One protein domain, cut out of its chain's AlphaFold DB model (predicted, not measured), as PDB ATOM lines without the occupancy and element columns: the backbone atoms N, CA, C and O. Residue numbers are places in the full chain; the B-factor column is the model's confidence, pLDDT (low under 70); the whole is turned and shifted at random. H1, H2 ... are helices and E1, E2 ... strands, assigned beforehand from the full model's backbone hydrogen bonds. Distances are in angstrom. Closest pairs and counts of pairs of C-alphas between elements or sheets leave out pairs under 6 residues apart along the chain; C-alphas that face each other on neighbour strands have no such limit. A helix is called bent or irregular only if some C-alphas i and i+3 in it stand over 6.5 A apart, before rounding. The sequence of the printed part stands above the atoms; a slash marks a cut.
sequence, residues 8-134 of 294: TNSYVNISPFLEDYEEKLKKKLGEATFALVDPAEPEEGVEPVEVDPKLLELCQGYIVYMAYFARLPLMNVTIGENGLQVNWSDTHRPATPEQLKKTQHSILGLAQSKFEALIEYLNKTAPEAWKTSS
ATOM      1  N   THR A   8      26.435 -46.010  22.483       48.06
ATOM      2  CA  THR A   8      26.797 -44.648  22.908       48.06
ATOM      3  C   THR A   8      25.572 -43.782  23.256       48.06
ATOM      4  O   THR A   8      25.753 -42.680  23.759       48.06
ATOM      5  N   ASN A   9      24.340 -44.285  23.052       55.56
ATOM      6  CA  ASN A   9      23.067 -43.679  23.464       55.56
ATOM      7  C   ASN A   9      22.284 -44.503  24.510       55.56
ATOM      8  O   ASN A   9      21.091 -44.265  24.722       55.56
ATOM      9  N   SER A  10      22.934 -45.445  25.203       63.00
ATOM     10  CA  SER A  10      22.293 -46.330  26.193       63.00
ATOM     11  C   SER A  10      21.440 -45.593  27.239       63.00
ATOM     12  O   SER A  10      20.360 -46.074  27.571       63.00
ATOM     13  N   TYR A  11      21.866 -44.406  27.692       67.19
ATOM     14  CA  TYR A  11      21.110 -43.564  28.629       67.19
ATOM     15  C   TYR A  11      19.825 -42.981  28.016       67.19
ATOM     16  O   TYR A  11      18.748 -43.099  28.596       67.19
ATOM     17  N   VAL A  12      19.909 -42.414  26.806       76.12
ATOM     18  CA  VAL A  12      18.754 -41.834  26.089       76.12
ATOM     19  C   VAL A  12      17.667 -42.889  25.874       76.12
ATOM     20  O   VAL A  12      16.479 -42.613  26.009       76.12
ATOM     21  N   ASN A  13      18.082 -44.128  25.612       77.62
ATOM     22  CA  ASN A  13      17.189 -45.247  25.337       77.62
ATOM     23  C   ASN A  13      16.451 -45.795  26.570       77.62
ATOM     24  O   ASN A  13      15.474 -46.528  26.391       77.62
ATOM     25  N   ILE A  14      16.901 -45.465  27.787       84.88
ATOM     26  CA  ILE A  14      16.245 -45.859  29.045       84.88
ATOM     27  C   ILE A  14      15.632 -44.677  29.805       84.88
ATOM     28  O   ILE A  14      14.835 -44.918  30.706       84.88
ATOM     29  N   SER A  15      15.943 -43.429  29.432       87.50
ATOM     30  CA  SER A  15      15.509 -42.212  30.141       87.50
ATOM     31  C   SER A  15      14.012 -42.167  30.468       87.50
ATOM     32  O   SER A  15      13.690 -41.934  31.630       87.50
ATOM     33  N   PRO A  16      13.083 -42.483  29.537       88.62
ATOM     34  CA  PRO A  16      11.651 -42.456  29.856       88.62
ATOM     35  C   PRO A  16      11.248 -43.472  30.935       88.62
ATOM     36  O   PRO A  16      10.274 -43.273  31.653       88.62
ATOM     37  N   PHE A  17      11.988 -44.578  31.048       91.31
ATOM     38  CA  PHE A  17      11.747 -45.603  32.062       91.31
ATOM     39  C   PHE A  17      12.389 -45.238  33.403       91.31
ATOM     40  O   PHE A  17      11.889 -45.669  34.437       91.31
ATOM     41  N   LEU A  18      13.479 -44.459  33.402       92.81
ATOM     42  CA  LEU A  18      14.092 -43.963  34.636       92.81
ATOM     43  C   LEU A  18      13.099 -43.085  35.406       92.81
ATOM     44  O   LEU A  18      12.849 -43.367  36.573       92.81
ATOM     45  N   GLU A  19      12.474 -42.117  34.730       91.25
ATOM     46  CA  GLU A  19      11.481 -41.210  35.329       91.25
ATOM     47  C   GLU A  19      10.268 -41.971  35.900       91.25
ATOM     48  O   GLU A  19       9.852 -41.738  37.035       91.25
ATOM     49  N   ASP A  20       9.731 -42.948  35.160       93.00
ATOM     50  CA  ASP A  20       8.601 -43.768  35.629       93.00
ATOM     51  C   ASP A  20       8.955 -44.588  36.884       93.00
ATOM     52  O   ASP A  20       8.168 -44.676  37.832       93.00
ATOM     53  N   TYR A  21      10.149 -45.189  36.927       93.62
ATOM     54  CA  TYR A  21      10.575 -45.975  38.087       93.62
ATOM     55  C   TYR A  21      11.013 -45.131  39.278       93.62
ATOM     56  O   TYR A  21      10.880 -45.587  40.417       93.62
ATOM     57  N   GLU A  22      11.470 -43.908  39.040       93.75
ATOM     58  CA  GLU A  22      11.702 -42.917  40.078       93.75
ATOM     59  C   GLU A  22      10.391 -42.532  40.775       93.75
ATOM     60  O   GLU A  22      10.272 -42.701  41.989       93.75
ATOM     61  N   GLU A  23       9.363 -42.149  40.016       92.62
ATOM     62  CA  GLU A  23       8.025 -41.836  40.539       92.62
ATOM     63  C   GLU A  23       7.408 -43.025  41.297       92.62
ATOM     64  O   GLU A  23       6.868 -42.886  42.405       92.62
ATOM     65  N   LYS A  24       7.537 -44.245  40.755       92.00
ATOM     66  CA  LYS A  24       7.092 -45.470  41.439       92.00
ATOM     67  C   LYS A  24       7.833 -45.693  42.754       92.00
ATOM     68  O   LYS A  24       7.193 -46.062  43.745       92.00
ATOM     69  N   LEU A  25       9.152 -45.493  42.789       91.69
ATOM     70  CA  LEU A  25       9.938 -45.639  44.013       91.69
ATOM     71  C   LEU A  25       9.570 -44.554  45.034       91.69
ATOM     72  O   LEU A  25       9.319 -44.886  46.195       91.69
ATOM     73  N   LYS A  26       9.437 -43.295  44.601       91.44
ATOM     74  CA  LYS A  26       8.983 -42.166  45.426       91.44
ATOM     75  C   LYS A  26       7.632 -42.465  46.073       91.44
ATOM     76  O   LYS A  26       7.472 -42.304  47.282       91.44
ATOM     77  N   LYS A  27       6.677 -43.014  45.312       89.44
ATOM     78  CA  LYS A  27       5.376 -43.452  45.839       89.44
ATOM     79  C   LYS A  27       5.492 -44.603  46.847       89.44
ATOM     80  O   LYS A  27       4.735 -44.631  47.816       89.44
ATOM     81  N   LYS A  28       6.409 -45.555  46.634       87.75
ATOM     82  CA  LYS A  28       6.622 -46.702  47.539       87.75
ATOM     83  C   LYS A  28       7.303 -46.290  48.854       87.75
ATOM     84  O   LYS A  28       6.909 -46.792  49.901       87.75
ATOM     85  N   LEU A  29       8.286 -45.386  48.836       87.75
ATOM     86  CA  LEU A  29       9.002 -44.942  50.047       87.75
ATOM     87  C   LEU A  29       8.308 -43.784  50.782       87.75
ATOM     88  O   LEU A  29       8.499 -43.610  51.990       87.75
ATOM     89  N   GLY A  30       7.502 -43.008  50.059       88.19
ATOM     90  CA  GLY A  30       6.960 -41.733  50.506       88.19
ATOM     91  C   GLY A  30       7.903 -40.572  50.181       88.19
ATOM     92  O   GLY A  30       9.124 -40.699  50.246       88.19
ATOM     93  N   GLU A  31       7.313 -39.420  49.866       87.06
ATOM     94  CA  GLU A  31       8.028 -38.227  49.401       87.06
ATOM     95  C   GLU A  31       9.098 -37.739  50.384       87.06
ATOM     96  O   GLU A  31      10.226 -37.489  49.977       87.06
ATOM     97  N   ALA A  32       8.791 -37.704  51.684       85.12
ATOM     98  CA  ALA A  32       9.748 -37.279  52.705       85.12
ATOM     99  C   ALA A  32      10.971 -38.209  52.809       85.12
ATOM    100  O   ALA A  32      12.080 -37.740  53.039       85.12
ATOM    101  N   THR A  33      10.782 -39.522  52.640       86.31
ATOM    102  CA  THR A  33      11.890 -40.490  52.650       86.31
ATOM    103  C   THR A  33      12.734 -40.345  51.387       86.31
ATOM    104  O   THR A  33      13.956 -40.418  51.454       86.31
ATOM    105  N   PHE A  34      12.086 -40.134  50.239       88.12
ATOM    106  CA  PHE A  34      12.774 -39.972  48.961       88.12
ATOM    107  C   PHE A  34      13.572 -38.660  48.892       88.12
ATOM    108  O   PHE A  34      14.676 -38.651  48.363       88.12
ATOM    109  N   ALA A  35      13.086 -37.588  49.525       87.88
ATOM    110  CA  ALA A  35      13.785 -36.304  49.622       87.88
ATOM    111  C   ALA A  35      15.133 -36.369  50.376       87.88
ATOM    112  O   ALA A  35      15.918 -35.432  50.309       87.88
ATOM    113  N   LEU A  36      15.434 -37.468  51.083       84.44
ATOM    114  CA  LEU A  36      16.770 -37.712  51.652       84.44
ATOM    115  C   LEU A  36      17.824 -38.024  50.577       84.44
ATOM    116  O   LEU A  36      19.023 -37.937  50.834       84.44
ATOM    117  N   VAL A  37      17.366 -38.459  49.405       85.56
ATOM    118  CA  VAL A  37      18.192 -38.855  48.263       85.56
ATOM    119  C   VAL A  37      18.289 -37.732  47.240       85.56
ATOM    120  O   VAL A  37      19.347 -37.537  46.650       85.56
ATOM    121  N   ASP A  38      17.190 -37.007  47.065       83.62
ATOM    122  CA  ASP A  38      17.077 -35.866  46.165       83.62
ATOM    123  C   ASP A  38      16.435 -34.688  46.922       83.62
ATOM    124  O   ASP A  38      15.213 -34.501  46.880       83.62
ATOM    125  N   PRO A  39      17.218 -33.966  47.748       80.56
ATOM    126  CA  PRO A  39      16.708 -32.829  48.495       80.56
ATOM    127  C   PRO A  39      16.382 -31.682  47.537       80.56
ATOM    128  O   PRO A  39      17.114 -31.425  46.583       80.56
ATOM    129  N   ALA A  40      15.299 -30.957  47.825       76.31
ATOM    130  CA  ALA A  40      14.973 -29.740  47.090       76.31
ATOM    131  C   ALA A  40      16.143 -28.744  47.139       76.31
ATOM    132  O   ALA A  40      16.881 -28.697  48.130       76.31
ATOM    133  N   GLU A  41      16.290 -27.934  46.085       76.31
ATOM    134  CA  GLU A  41      17.293 -26.871  46.072       76.31
ATOM    135  C   GLU A  41      17.132 -25.991  47.324       76.31
ATOM    136  O   GLU A  41      16.007 -25.597  47.655       76.31
ATOM    137  N   PRO A  42      18.225 -25.716  48.058       75.94
ATOM    138  CA  PRO A  42      18.137 -24.961  49.294       75.94
ATOM    139  C   PRO A  42      17.630 -23.546  49.007       75.94
ATOM    140  O   PRO A  42      18.150 -22.852  48.131       75.94
ATOM    141  N   GLU A  43      16.629 -23.102  49.772       77.12
ATOM    142  CA  GLU A  43      16.229 -21.695  49.778       77.12
ATOM    143  C   GLU A  43      17.410 -20.815  50.226       77.12
ATOM    144  O   GLU A  43      18.286 -21.243  50.984       77.12
ATOM    145  N   GLU A  44      17.450 -19.569  49.746       72.06
ATOM    146  CA  GLU A  44      18.559 -18.648  50.002       72.06
ATOM    147  C   GLU A  44      18.792 -18.469  51.518       72.06
ATOM    148  O   GLU A  44      17.939 -17.957  52.242       72.06
ATOM    149  N   GLY A  45      19.956 -18.915  52.009       74.31
ATOM    150  CA  GLY A  45      20.328 -18.860  53.430       74.31
ATOM    151  C   GLY A  45      20.099 -20.148  54.234       74.31
ATOM    152  O   GLY A  45      20.396 -20.157  55.429       74.31
ATOM    153  N   VAL A  46      19.622 -21.228  53.608       74.25
ATOM    154  CA  VAL A  46      19.509 -22.561  54.223       74.25
ATOM    155  C   VAL A  46      20.735 -23.406  53.862       74.25
ATOM    156  O   VAL A  46      21.169 -23.425  52.710       74.25
ATOM    157  N   GLU A  47      21.320 -24.100  54.844       72.25
ATOM    158  CA  GLU A  47      22.431 -25.020  54.576       72.25
ATOM    159  C   GLU A  47      21.966 -26.196  53.697       72.25
ATOM    160  O   GLU A  47      20.876 -26.732  53.926       72.25
ATOM    161  N   PRO A  48      22.767 -26.624  52.702       71.56
ATOM    162  CA  PRO A  48      22.428 -27.766  51.864       71.56
ATOM    163  C   PRO A  48      22.233 -29.026  52.708       71.56
ATOM    164  O   PRO A  48      23.057 -29.341  53.567       71.56
ATOM    165  N   VAL A  49      21.169 -29.777  52.431       75.25
ATOM    166  CA  VAL A  49      20.971 -31.094  53.040       75.25
ATOM    167  C   VAL A  49      22.009 -32.053  52.461       75.25
ATOM    168  O   VAL A  49      22.073 -32.249  51.247       75.25
ATOM    169  N   GLU A  50      22.837 -32.643  53.323       78.69
ATOM    170  CA  GLU A  50      23.828 -33.633  52.901       78.69
ATOM    171  C   GLU A  50      23.118 -34.918  52.450       78.69
ATOM    172  O   GLU A  50      22.407 -35.562  53.225       78.69
ATOM    173  N   VAL A  51      23.301 -35.276  51.177       85.38
ATOM    174  CA  VAL A  51      22.730 -36.492  50.591       85.38
ATOM    175  C   VAL A  51      23.484 -37.703  51.113       85.38
ATOM    176  O   VAL A  51      24.707 -37.778  50.992       85.38
ATOM    177  N   ASP A  52      22.755 -38.689  51.631       88.69
ATOM    178  CA  ASP A  52      23.343 -39.967  52.019       88.69
ATOM    179  C   ASP A  52      23.801 -40.729  50.758       88.69
ATOM    180  O   ASP A  52      22.963 -41.219  49.985       88.69
ATOM    181  N   PRO A  53      25.122 -40.874  50.529       89.88
ATOM    182  CA  PRO A  53      25.634 -41.455  49.294       89.88
ATOM    183  C   PRO A  53      25.242 -42.926  49.153       89.88
ATOM    184  O   PRO A  53      25.116 -43.425  48.032       89.88
ATOM    185  N   LYS A  54      25.031 -43.637  50.271       92.19
ATOM    186  CA  LYS A  54      24.645 -45.045  50.229       92.19
ATOM    187  C   LYS A  54      23.178 -45.197  49.858       92.19
ATOM    188  O   LYS A  54      22.847 -46.072  49.058       92.19
ATOM    189  N   LEU A  55      22.320 -44.347  50.416       92.19
ATOM    190  CA  LEU A  55      20.899 -44.330  50.087       92.19
ATOM    191  C   LEU A  55      20.686 -43.976  48.607       92.19
ATOM    192  O   LEU A  55      19.941 -44.671  47.914       92.19
ATOM    193  N   LEU A  56      21.422 -42.978  48.105       92.56
ATOM    194  CA  LEU A  56      21.432 -42.601  46.691       92.56
ATOM    195  C   LEU A  56      21.855 -43.759  45.780       92.56
ATOM    196  O   LEU A  56      21.145 -44.074  44.826       92.56
ATOM    197  N   GLU A  57      22.959 -44.444  46.098       94.62
ATOM    198  CA  GLU A  57      23.441 -45.598  45.322       94.62
ATOM    199  C   GLU A  57      22.384 -46.715  45.226       94.62
ATOM    200  O   GLU A  57      22.201 -47.328  44.171       94.62
ATOM    201  N   LEU A  58      21.683 -46.995  46.329       95.19
ATOM    202  CA  LEU A  58      20.665 -48.044  46.392       95.19
ATOM    203  C   LEU A  58      19.407 -47.672  45.595       95.19
ATOM    204  O   LEU A  58      18.924 -48.500  44.817       95.19
ATOM    205  N   CYS A  59      18.924 -46.433  45.726       94.56
ATOM    206  CA  CYS A  59      17.789 -45.924  44.955       94.56
ATOM    207  C   CYS A  59      18.089 -45.901  43.453       94.56
ATOM    208  O   CYS A  59      17.342 -46.488  42.670       94.56
ATOM    209  N   GLN A  60      19.215 -45.308  43.046       93.19
ATOM    210  CA  GLN A  60      19.627 -45.262  41.639       93.19
ATOM    211  C   GLN A  60      19.834 -46.666  41.069       93.19
ATOM    212  O   GLN A  60      19.392 -46.957  39.961       93.19
ATOM    213  N   GLY A  61      20.464 -47.565  41.833       94.06
ATOM    214  CA  GLY A  61      20.654 -48.953  41.424       94.06
ATOM    215  C   GLY A  61      19.329 -49.665  41.148       94.06
ATOM    216  O   GLY A  61      19.192 -50.313  40.111       94.06
ATOM    217  N   TYR A  62      18.343 -49.517  42.038       94.81
ATOM    218  CA  TYR A  62      17.000 -50.057  41.821       94.81
ATOM    219  C   TYR A  62      16.357 -49.478  40.554       94.81
ATOM    220  O   TYR A  62      15.974 -50.245  39.672       94.81
ATOM    221  N   ILE A  63      16.297 -48.146  40.434       94.62
ATOM    222  CA  ILE A  63      15.656 -47.450  39.306       94.62
ATOM    223  C   ILE A  63      16.278 -47.885  37.976       94.62
ATOM    224  O   ILE A  63      15.560 -48.248  37.046       94.62
ATOM    225  N   VAL A  64      17.610 -47.933  37.893       94.19
ATOM    226  CA  VAL A  64      18.326 -48.319  36.669       94.19
ATOM    227  C   VAL A  64      18.023 -49.763  36.274       94.19
ATOM    228  O   VAL A  64      17.709 -50.021  35.111       94.19
ATOM    229  N   TYR A  65      18.082 -50.722  37.204       94.75
ATOM    230  CA  TYR A  65      17.780 -52.116  36.865       94.75
ATOM    231  C   TYR A  65      16.312 -52.311  36.474       94.75
ATOM    232  O   TYR A  65      16.032 -53.050  35.531       94.75
ATOM    233  N   MET A  66      15.382 -51.615  37.128       94.12
ATOM    234  CA  MET A  66      13.969 -51.639  36.748       94.12
ATOM    235  C   MET A  66      13.734 -51.027  35.360       94.12
ATOM    236  O   MET A  66      13.030 -51.615  34.536       94.12
ATOM    237  N   ALA A  67      14.397 -49.912  35.045       93.00
ATOM    238  CA  ALA A  67      14.336 -49.297  33.725       93.00
ATOM    239  C   ALA A  67      14.861 -50.237  32.630       93.00
ATOM    240  O   ALA A  67      14.219 -50.404  31.592       93.00
ATOM    241  N   TYR A  68      15.977 -50.932  32.879       91.62
ATOM    242  CA  TYR A  68      16.464 -51.968  31.966       91.62
ATOM    243  C   TYR A  68      15.490 -53.139  31.839       91.62
ATOM    244  O   TYR A  68      15.274 -53.619  30.727       91.62
ATOM    245  N   PHE A  69      14.880 -53.590  32.937       91.31
ATOM    246  CA  PHE A  69      13.881 -54.657  32.913       91.31
ATOM    247  C   PHE A  69      12.695 -54.304  32.000       91.31
ATOM    248  O   PHE A  69      12.314 -55.121  31.157       91.31
ATOM    249  N   ALA A  70      12.172 -53.078  32.101       90.62
ATOM    250  CA  ALA A  70      11.087 -52.596  31.247       90.62
ATOM    251  C   ALA A  70      11.518 -52.352  29.794       90.62
ATOM    252  O   ALA A  70      10.741 -52.596  28.868       90.62
ATOM    253  N   ARG A  71      12.763 -51.911  29.566       89.00
ATOM    254  CA  ARG A  71      13.292 -51.661  28.218       89.00
ATOM    255  C   ARG A  71      13.589 -52.946  27.449       89.00
ATOM    256  O   ARG A  71      13.451 -52.957  26.223       89.00
ATOM    257  N   LEU A  72      14.004 -54.010  28.138       87.12
ATOM    258  CA  LEU A  72      14.561 -55.222  27.534       87.12
ATOM    259  C   LEU A  72      13.657 -55.881  26.461       87.12
ATOM    260  O   LEU A  72      14.179 -56.194  25.389       87.12
ATOM    261  N   PRO A  73      12.324 -56.028  26.646       83.12
ATOM    262  CA  PRO A  73      11.426 -56.547  25.603       83.12
ATOM    263  C   PRO A  73      11.446 -55.747  24.301       83.12
ATOM    264  O   PRO A  73      11.219 -56.290  23.223       83.12
ATOM    265  N   LEU A  74      11.707 -54.445  24.404       83.88
ATOM    266  CA  LEU A  74      11.645 -53.508  23.292       83.88
ATOM    267  C   LEU A  74      12.982 -53.416  22.544       83.88
ATOM    268  O   LEU A  74      13.067 -52.718  21.540       83.88
ATOM    269  N   MET A  75      14.065 -54.026  23.042       81.44
ATOM    270  CA  MET A  75      15.403 -53.852  22.446       81.44
ATOM    271  C   MET A  75      15.542 -54.540  21.084       81.44
ATOM    272  O   MET A  75      16.291 -54.070  20.236       81.44
ATOM    273  N   ASN A  76      14.781 -55.612  20.849       76.19
ATOM    274  CA  ASN A  76      14.802 -56.353  19.583       76.19
ATOM    275  C   ASN A  76      13.717 -55.896  18.595       76.19
ATOM    276  O   ASN A  76      13.580 -56.499  17.528       76.19
ATOM    277  N   VAL A  77      12.933 -54.874  18.948       77.94
ATOM    278  CA  VAL A  77      11.762 -54.435  18.185       77.94
ATOM    279  C   VAL A  77      11.958 -53.002  17.707       77.94
ATOM    280  O   VAL A  77      12.248 -52.107  18.497       77.94
ATOM    281  N   THR A  78      11.744 -52.787  16.414       76.56
ATOM    282  CA  THR A  78      11.665 -51.461  15.803       76.56
ATOM    283  C   THR A  78      10.206 -51.156  15.491       76.56
ATOM    284  O   THR A  78       9.508 -51.967  14.878       76.56
ATOM    285  N   ILE A  79       9.742 -49.986  15.924       78.25
ATOM    286  CA  ILE A  79       8.399 -49.477  15.636       78.25
ATOM    287  C   ILE A  79       8.550 -48.418  14.546       78.25
ATOM    288  O   ILE A  79       9.197 -47.399  14.772       78.25
ATOM    289  N   GLY A  80       7.986 -48.668  13.365       80.19
ATOM    290  CA  GLY A  80       7.996 -47.728  12.243       80.19
ATOM    291  C   GLY A  80       6.609 -47.544  11.631       80.19
ATOM    292  O   GLY A  80       5.649 -48.198  12.034       80.19
ATOM    293  N   GLU A  81       6.502 -46.685  10.613       77.00
ATOM    294  CA  GLU A  81       5.234 -46.404   9.909       77.00
ATOM    295  C   GLU A  81       4.597 -47.662   9.291       77.00
ATOM    296  O   GLU A  81       3.379 -47.763   9.180       77.00
ATOM    297  N   ASN A  82       5.422 -48.659   8.959       77.12
ATOM    298  CA  ASN A  82       4.996 -49.934   8.379       77.12
ATOM    299  C   ASN A  82       4.668 -51.015   9.432       77.12
ATOM    300  O   ASN A  82       4.475 -52.178   9.072       77.12
ATOM    301  N   GLY A  83       4.630 -50.665  10.723       80.31
ATOM    302  CA  GLY A  83       4.298 -51.568  11.829       80.31
ATOM    303  C   GLY A  83       5.487 -51.958  12.716       80.31
ATOM    304  O   GLY A  83       6.515 -51.281  12.755       80.31
ATOM    305  N   LEU A  84       5.319 -53.052  13.468       81.19
ATOM    306  CA  LEU A  84       6.335 -53.605  14.372       81.19
ATOM    307  C   LEU A  84       7.205 -54.628  13.635       81.19
ATOM    308  O   LEU A  84       6.687 -55.598  13.081       81.19
ATOM    309  N   GLN A  85       8.522 -54.437  13.663       80.00
ATOM    310  CA  GLN A  85       9.490 -55.332  13.029       80.00
ATOM    311  C   GLN A  85      10.526 -55.816  14.044       80.00
ATOM    312  O   GLN A  85      10.952 -55.062  14.917       80.00
ATOM    313  N   VAL A  86      10.942 -57.077  13.928       80.38
ATOM    314  CA  VAL A  86      12.063 -57.619  14.707       80.38
ATOM    315  C   VAL A  86      13.342 -57.394  13.918       80.38
ATOM    316  O   VAL A  86      13.424 -57.785  12.753       80.38
ATOM    317  N   ASN A  87      14.343 -56.787  14.548       73.44
ATOM    318  CA  ASN A  87      15.627 -56.551  13.900       73.44
ATOM    319  C   ASN A  87      16.343 -57.889  13.677       73.44
ATOM    320  O   ASN A  87      16.714 -58.577  14.628       73.44
ATOM    321  N   TRP A  88      16.533 -58.258  12.411       78.31
ATOM    322  CA  TRP A  88      17.276 -59.449  12.013       78.31
ATOM    323  C   TRP A  88      18.205 -59.100  10.849       78.31
ATOM    324  O   TRP A  88      17.773 -58.531   9.850       78.31
ATOM    325  N   SER A  89      19.492 -59.421  10.990       78.94
ATOM    326  CA  SER A  89      20.480 -59.339   9.912       78.94
ATOM    327  C   SER A  89      21.371 -60.582   9.895       78.94
ATOM    328  O   SER A  89      21.403 -61.343  10.864       78.94
ATOM    329  N   ASP A  90      22.150 -60.762   8.827       74.94
ATOM    330  CA  ASP A  90      23.101 -61.878   8.705       74.94
ATOM    331  C   ASP A  90      24.198 -61.861   9.786       74.94
ATOM    332  O   ASP A  90      24.777 -62.897  10.105       74.94
ATOM    333  N   THR A  91      24.471 -60.695  10.382       80.94
ATOM    334  CA  THR A  91      25.475 -60.524  11.447       80.94
ATOM    335  C   THR A  91      24.870 -60.459  12.850       80.94
ATOM    336  O   THR A  91      25.597 -60.629  13.825       80.94
ATOM    337  N   HIS A  92      23.555 -60.245  12.973       75.50
ATOM    338  CA  HIS A  92      22.862 -60.096  14.254       75.50
ATOM    339  C   HIS A  92      21.574 -60.916  14.271       75.50
ATOM    340  O   HIS A  92      20.582 -60.578  13.617       75.50
ATOM    341  N   ARG A  93      21.586 -61.986  15.069       81.25
ATOM    342  CA  ARG A  93      20.406 -62.806  15.342       81.25
ATOM    343  C   ARG A  93      19.711 -62.300  16.611       81.25
ATOM    344  O   ARG A  93      20.392 -62.139  17.623       81.25
ATOM    345  N   PRO A  94      18.380 -62.105  16.601       82.06
ATOM    346  CA  PRO A  94      17.651 -61.754  17.813       82.06
ATOM    347  C   PRO A  94      17.784 -62.859  18.870       82.06
ATOM    348  O   PRO A  94      17.837 -64.051  18.545       82.06
ATOM    349  N   ALA A  95      17.824 -62.456  20.140       83.00
ATOM    350  CA  ALA A  95      17.853 -63.387  21.263       83.00
ATOM    351  C   ALA A  95      16.609 -64.289  21.256       83.00
ATOM    352  O   ALA A  95      15.507 -63.851  20.911       83.00
ATOM    353  N   THR A  96      16.765 -65.551  21.661       86.69
ATOM    354  CA  THR A  96      15.612 -66.449  21.799       86.69
ATOM    355  C   THR A  96      14.707 -65.988  22.950       86.69
ATOM    356  O   THR A  96      15.192 -65.360  23.896       86.69
ATOM    357  N   PRO A  97      13.402 -66.327  22.943       84.44
ATOM    358  CA  PRO A  97      12.501 -65.976  24.046       84.44
ATOM    359  C   PRO A  97      12.997 -66.464  25.414       84.44
ATOM    360  O   PRO A  97      12.840 -65.778  26.420       84.44
ATOM    361  N   GLU A  98      13.649 -67.628  25.456       85.56
ATOM    362  CA  GLU A  98      14.230 -68.173  26.684       85.56
ATOM    363  C   GLU A  98      15.433 -67.349  27.171       85.56
ATOM    364  O   GLU A  98      15.544 -67.072  28.366       85.56
ATOM    365  N   GLN A  99      16.315 -66.920  26.261       86.31
ATOM    366  CA  GLN A  99      17.442 -66.040  26.590       86.31
ATOM    367  C   GLN A  99      16.954 -64.681  27.098       86.31
ATOM    368  O   GLN A  99      17.477 -64.175  28.093       86.31
ATOM    369  N   LEU A 100      15.922 -64.120  26.461       86.31
ATOM    370  CA  LEU A 100      15.298 -62.871  26.888       86.31
ATOM    371  C   LEU A 100      14.718 -63.011  28.300       86.31
ATOM    372  O   LEU A 100      15.068 -62.225  29.176       86.31
ATOM    373  N   LYS A 101      13.924 -64.061  28.553       85.44
ATOM    374  CA  LYS A 101      13.314 -64.320  29.864       85.44
ATOM    375  C   LYS A 101      14.359 -64.523  30.965       85.44
ATOM    376  O   LYS A 101      14.230 -63.949  32.042       85.44
ATOM    377  N   LYS A 102      15.422 -65.294  30.701       87.56
ATOM    378  CA  LYS A 102      16.536 -65.474  31.654       87.56
ATOM    379  C   LYS A 102      17.226 -64.148  31.973       87.56
ATOM    380  O   LYS A 102      17.498 -63.870  33.137       87.56
ATOM    381  N   THR A 103      17.460 -63.319  30.959       88.88
ATOM    382  CA  THR A 103      18.077 -61.997  31.137       88.88
ATOM    383  C   THR A 103      17.159 -61.066  31.932       88.88
ATOM    384  O   THR A 103      17.612 -60.442  32.886       88.88
ATOM    385  N   GLN A 104      15.859 -61.041  31.620       88.50
ATOM    386  CA  GLN A 104      14.858 -60.286  32.378       88.50
ATOM    387  C   GLN A 104      14.828 -60.698  33.848       88.50
ATOM    388  O   GLN A 104      14.896 -59.836  34.716       88.50
ATOM    389  N   HIS A 105      14.781 -61.999  34.137       89.00
ATOM    390  CA  HIS A 105      14.800 -62.494  35.513       89.00
ATOM    391  C   HIS A 105      16.104 -62.125  36.235       89.00
ATOM    392  O   HIS A 105      16.068 -61.759  37.405       89.00
ATOM    393  N   SER A 106      17.250 -62.173  35.549       90.62
ATOM    394  CA  SER A 106      18.534 -61.771  36.133       90.62
ATOM    395  C   SER A 106      18.567 -60.280  36.479       90.62
ATOM    396  O   SER A 106      19.005 -59.927  37.571       90.62
ATOM    397  N   ILE A 107      18.103 -59.408  35.578       91.88
ATOM    398  CA  ILE A 107      18.045 -57.955  35.814       91.88
ATOM    399  C   ILE A 107      17.049 -57.638  36.924       91.88
ATOM    400  O   ILE A 107      17.370 -56.873  37.831       91.88
ATOM    401  N   LEU A 108      15.876 -58.277  36.889       90.31
ATOM    402  CA  LEU A 108      14.901 -58.166  37.960       90.31
ATOM    403  C   LEU A 108      15.565 -58.544  39.286       90.31
ATOM    404  O   LEU A 108      15.443 -57.788  40.232       90.31
ATOM    405  N   GLY A 109      16.352 -59.623  39.351       90.44
ATOM    406  CA  GLY A 109      16.967 -60.085  40.602       90.44
ATOM    407  C   GLY A 109      17.957 -59.098  41.188       90.44
ATOM    408  O   GLY A 109      17.973 -58.890  42.400       90.44
ATOM    409  N   LEU A 110      18.710 -58.418  40.326       92.94
ATOM    410  CA  LEU A 110      19.562 -57.307  40.737       92.94
ATOM    411  C   LEU A 110      18.731 -56.140  41.284       92.94
ATOM    412  O   LEU A 110      19.075 -55.598  42.332       92.94
ATOM    413  N   ALA A 111      17.614 -55.793  40.637       92.38
ATOM    414  CA  ALA A 111      16.702 -54.772  41.147       92.38
ATOM    415  C   ALA A 111      16.111 -55.163  42.513       92.38
ATOM    416  O   ALA A 111      16.142 -54.357  43.442       92.38
ATOM    417  N   GLN A 112      15.630 -56.404  42.672       90.12
ATOM    418  CA  GLN A 112      15.060 -56.885  43.938       90.12
ATOM    419  C   GLN A 112      16.097 -56.822  45.062       90.12
ATOM    420  O   GLN A 112      15.799 -56.286  46.123       90.12
ATOM    421  N   SER A 113      17.334 -57.253  44.797       91.44
ATOM    422  CA  SER A 113      18.433 -57.176  45.763       91.44
ATOM    423  C   SER A 113      18.761 -55.733  46.173       91.44
ATOM    424  O   SER A 113      18.990 -55.464  47.351       91.44
ATOM    425  N   LYS A 114      18.735 -54.774  45.233       93.75
ATOM    426  CA  LYS A 114      18.918 -53.348  45.558       93.75
ATOM    427  C   LYS A 114      17.777 -52.799  46.410       93.75
ATOM    428  O   LYS A 114      18.042 -52.050  47.345       93.75
ATOM    429  N   PHE A 115      16.538 -53.198  46.130       92.06
ATOM    430  CA  PHE A 115      15.384 -52.797  46.932       92.06
ATOM    431  C   PHE A 115      15.421 -53.399  48.343       92.06
ATOM    432  O   PHE A 115      15.128 -52.710  49.311       92.06
ATOM    433  N   GLU A 116      15.816 -54.663  48.490       91.06
ATOM    434  CA  GLU A 116      15.979 -55.291  49.806       91.06
ATOM    435  C   GLU A 116      17.054 -54.582  50.634       91.06
ATOM    436  O   GLU A 116      16.776 -54.168  51.759       91.06
ATOM    437  N   ALA A 117      18.225 -54.328  50.041       92.19
ATOM    438  CA  ALA A 117      19.295 -53.576  50.692       92.19
ATOM    439  C   ALA A 117      18.869 -52.141  51.059       92.19
ATOM    440  O   ALA A 117      19.282 -51.621  52.093       92.19
ATOM    441  N   LEU A 118      18.024 -51.502  50.242       93.38
ATOM    442  CA  LEU A 118      17.437 -50.191  50.527       93.38
ATOM    443  C   LEU A 118      16.540 -50.225  51.773       93.38
ATOM    444  O   LEU A 118      16.703 -49.398  52.668       93.38
ATOM    445  N   ILE A 119      15.616 -51.184  51.852       90.94
ATOM    446  CA  ILE A 119      14.714 -51.323  53.004       90.94
ATOM    447  C   ILE A 119      15.493 -51.689  54.272       90.94
ATOM    448  O   ILE A 119      15.240 -51.116  55.332       90.94
ATOM    449  N   GLU A 120      16.470 -52.592  54.175       89.81
ATOM    450  CA  GLU A 120      17.352 -52.943  55.291       89.81
ATOM    451  C   GLU A 120      18.123 -51.715  55.794       89.81
ATOM    452  O   GLU A 120      18.149 -51.436  56.997       89.81
ATOM    453  N   TYR A 121      18.690 -50.928  54.875       92.75
ATOM    454  CA  TYR A 121      19.419 -49.710  55.206       92.75
ATOM    455  C   TYR A 121      18.533 -48.684  55.923       92.75
ATOM    456  O   TYR A 121      18.931 -48.152  56.963       92.75
ATOM    457  N   LEU A 122      17.318 -48.446  55.420       91.56
ATOM    458  CA  LEU A 122      16.344 -47.541  56.037       91.56
ATOM    459  C   LEU A 122      15.910 -48.019  57.427       91.56
ATOM    460  O   LEU A 122      15.815 -47.215  58.351       91.56
ATOM    461  N   ASN A 123      15.693 -49.322  57.612       88.44
ATOM    462  CA  ASN A 123      15.345 -49.887  58.918       88.44
ATOM    463  C   ASN A 123      16.498 -49.793  59.924       88.44
ATOM    464  O   ASN A 123      16.254 -49.560  61.107       88.44
ATOM    465  N   LYS A 124      17.745 -49.934  59.462       90.38
ATOM    466  CA  LYS A 124      18.943 -49.851  60.303       90.38
ATOM    467  C   LYS A 124      19.286 -48.418  60.711       90.38
ATOM    468  O   LYS A 124      19.579 -48.171  61.878       90.38
ATOM    469  N   THR A 125      19.293 -47.489  59.759       91.56
ATOM    470  CA  THR A 125      19.600 -46.067  60.011       91.56
ATOM    471  C   THR A 125      18.431 -45.342  60.670       91.56
ATOM    472  O   THR A 125      18.631 -44.425  61.463       91.56
ATOM    473  N   ALA A 126      17.212 -45.800  60.381       89.94
ATOM    474  CA  ALA A 126      15.956 -45.333  60.943       89.94
ATOM    475  C   ALA A 126      15.837 -43.791  60.971       89.94
ATOM    476  O   ALA A 126      15.584 -43.216  62.043       89.94
ATOM    477  N   PRO A 127      16.021 -43.106  59.821       90.81
ATOM    478  CA  PRO A 127      15.901 -41.658  59.752       90.81
ATOM    479  C   PRO A 127      14.468 -41.231  60.080       90.81
ATOM    480  O   PRO A 127      13.512 -41.983  59.875       90.81
ATOM    481  N   GLU A 128      14.297 -40.014  60.590       90.44
ATOM    482  CA  GLU A 128      12.989 -39.552  61.072       90.44
ATOM    483  C   GLU A 128      11.928 -39.527  59.959       90.44
ATOM    484  O   GLU A 128      10.780 -39.924  60.172       90.44
ATOM    485  N   ALA A 129      12.323 -39.171  58.731       90.06
ATOM    486  CA  ALA A 129      11.447 -39.235  57.561       90.06
ATOM    487  C   ALA A 129      10.937 -40.664  57.288       90.06
ATOM    488  O   ALA A 129       9.758 -40.865  56.997       90.06
ATOM    489  N   TRP A 130      11.791 -41.677  57.479       90.94
ATOM    490  CA  TRP A 130      11.390 -43.077  57.350       90.94
ATOM    491  C   TRP A 130      10.460 -43.507  58.483       90.94
ATOM    492  O   TRP A 130       9.404 -44.084  58.223       90.94
ATOM    493  N   LYS A 131      10.789 -43.167  59.735       90.62
ATOM    494  CA  LYS A 131       9.975 -43.511  60.915       90.62
ATOM    495  C   LYS A 131       8.566 -42.927  60.862       90.62
ATOM    496  O   LYS A 131       7.602 -43.521  61.349       90.62
ATOM    497  N   THR A 132       8.439 -41.742  60.277       89.88
ATOM    498  CA  THR A 132       7.162 -41.042  60.149       89.88
ATOM    499  C   THR A 132       6.349 -41.492  58.934       89.88
ATOM    500  O   THR A 132       5.147 -41.193  58.885       89.88
ATOM    501  N   SER A 133       6.945 -42.263  58.017       88.94
ATOM    502  CA  SER A 133       6.271 -42.808  56.837       88.94
ATOM    503  C   SER A 133       5.089 -43.716  57.206       88.94
ATOM    504  O   SER A 133       5.068 -44.386  58.245       88.94
ATOM    505  N   SER A 134       4.072 -43.745  56.340       87.75
ATOM    506  CA  SER A 134       2.905 -44.621  56.504       87.75
ATOM    507  C   SER A 134       3.311 -46.091  56.555       87.75
ATOM    508  O   SER A 134       2.814 -46.832  57.398       87.75
TER     509      SER A 134
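Overview. This is residues 8 to 134 of the 294 residues of an uncharacterized protein of Bacteroidetes bacterium HGW-Bacteroidetes-6 (UniProt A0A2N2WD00). Two long helices, H3 and H4, run side by side in opposite ways, and H1 packs on H3 at a steep angle, apart from H4. At one end of this elongated body sit the short helices H2 and H5, packed on each other; at the other end is the small strand hairpin of E1 and E2, with residues 79 to 84 sticking out, while residues 42 to 47 stick out as a loop between H2 and H3. The printed part has 127 residues with five named helices and two named strands, in the order H1, H2, H3, E1, E2, H4, H5; the sheet is E1 - E2, antiparallel, and the class is mostly helix. The whole is loose, with a radius of gyration of the C-alphas of 18.7 A and spans of 60 by 32 by 25 A.

Arrangement. H1, residues 15 to 29, touches H3, residues 53 to 74, at a steep tilt of 53 degrees, opposite ways; the closest C-alphas are those of Phe 17 and Ala 67, 4.8 A apart. H2, residues 31 to 34, is close to H1 but not clearly touching, with the C-alphas of Lys 26 and Phe 34 5.6 A apart. H2 touches H5, residues 128 to 132, with Thr 33 and Ala 129 closest, their C-alphas 5.1 A apart. H3 touches H4, residues 97 to 125, at a shallow tilt of 20 degrees, opposite ways, with the closest C-alphas those of Tyr 62 and Ala 111, 4.8 A apart. H1 and H4 are apart. E1, residues 77 to 80, and E2, residues 83 to 86, form an antiparallel hairpin; N 78 and O 85, 2.8 A apart, and N 85 and O 78, 2.9 A apart, are within hydrogen-bond range. Every O i to N i+4 pair is within hydrogen-bond range in H4 and H5, against 10 of 11 in H1 and 16 of 18 in H3; H2 is too short for such a pair.

Along the chain. H1 begins at C-alpha 15, (15.509, -42.212, 30.141), and is 21.1 A long. H2 has four residues. H3 is 31.9 A long and only just irregular, with C-alphas 70 and 73 6.9 A apart. E1 and E2 have four residues each. H4 is 41.7 A long, from C-alpha 97 at (12.501, -65.976, 24.046) to C-alpha 125. H5 ends at C-alpha 132, (7.162, -41.042, 60.149).

Size, cuts and confidence. The C-alphas farthest apart are those of Gly 45 and Asp 90, 62.1 A. The printed part has no cut. The link from H2 to H3, residues 35 to 52, is long. The mean pLDDT of the printed part is 85.6, and residues 8 to 11 are under 70.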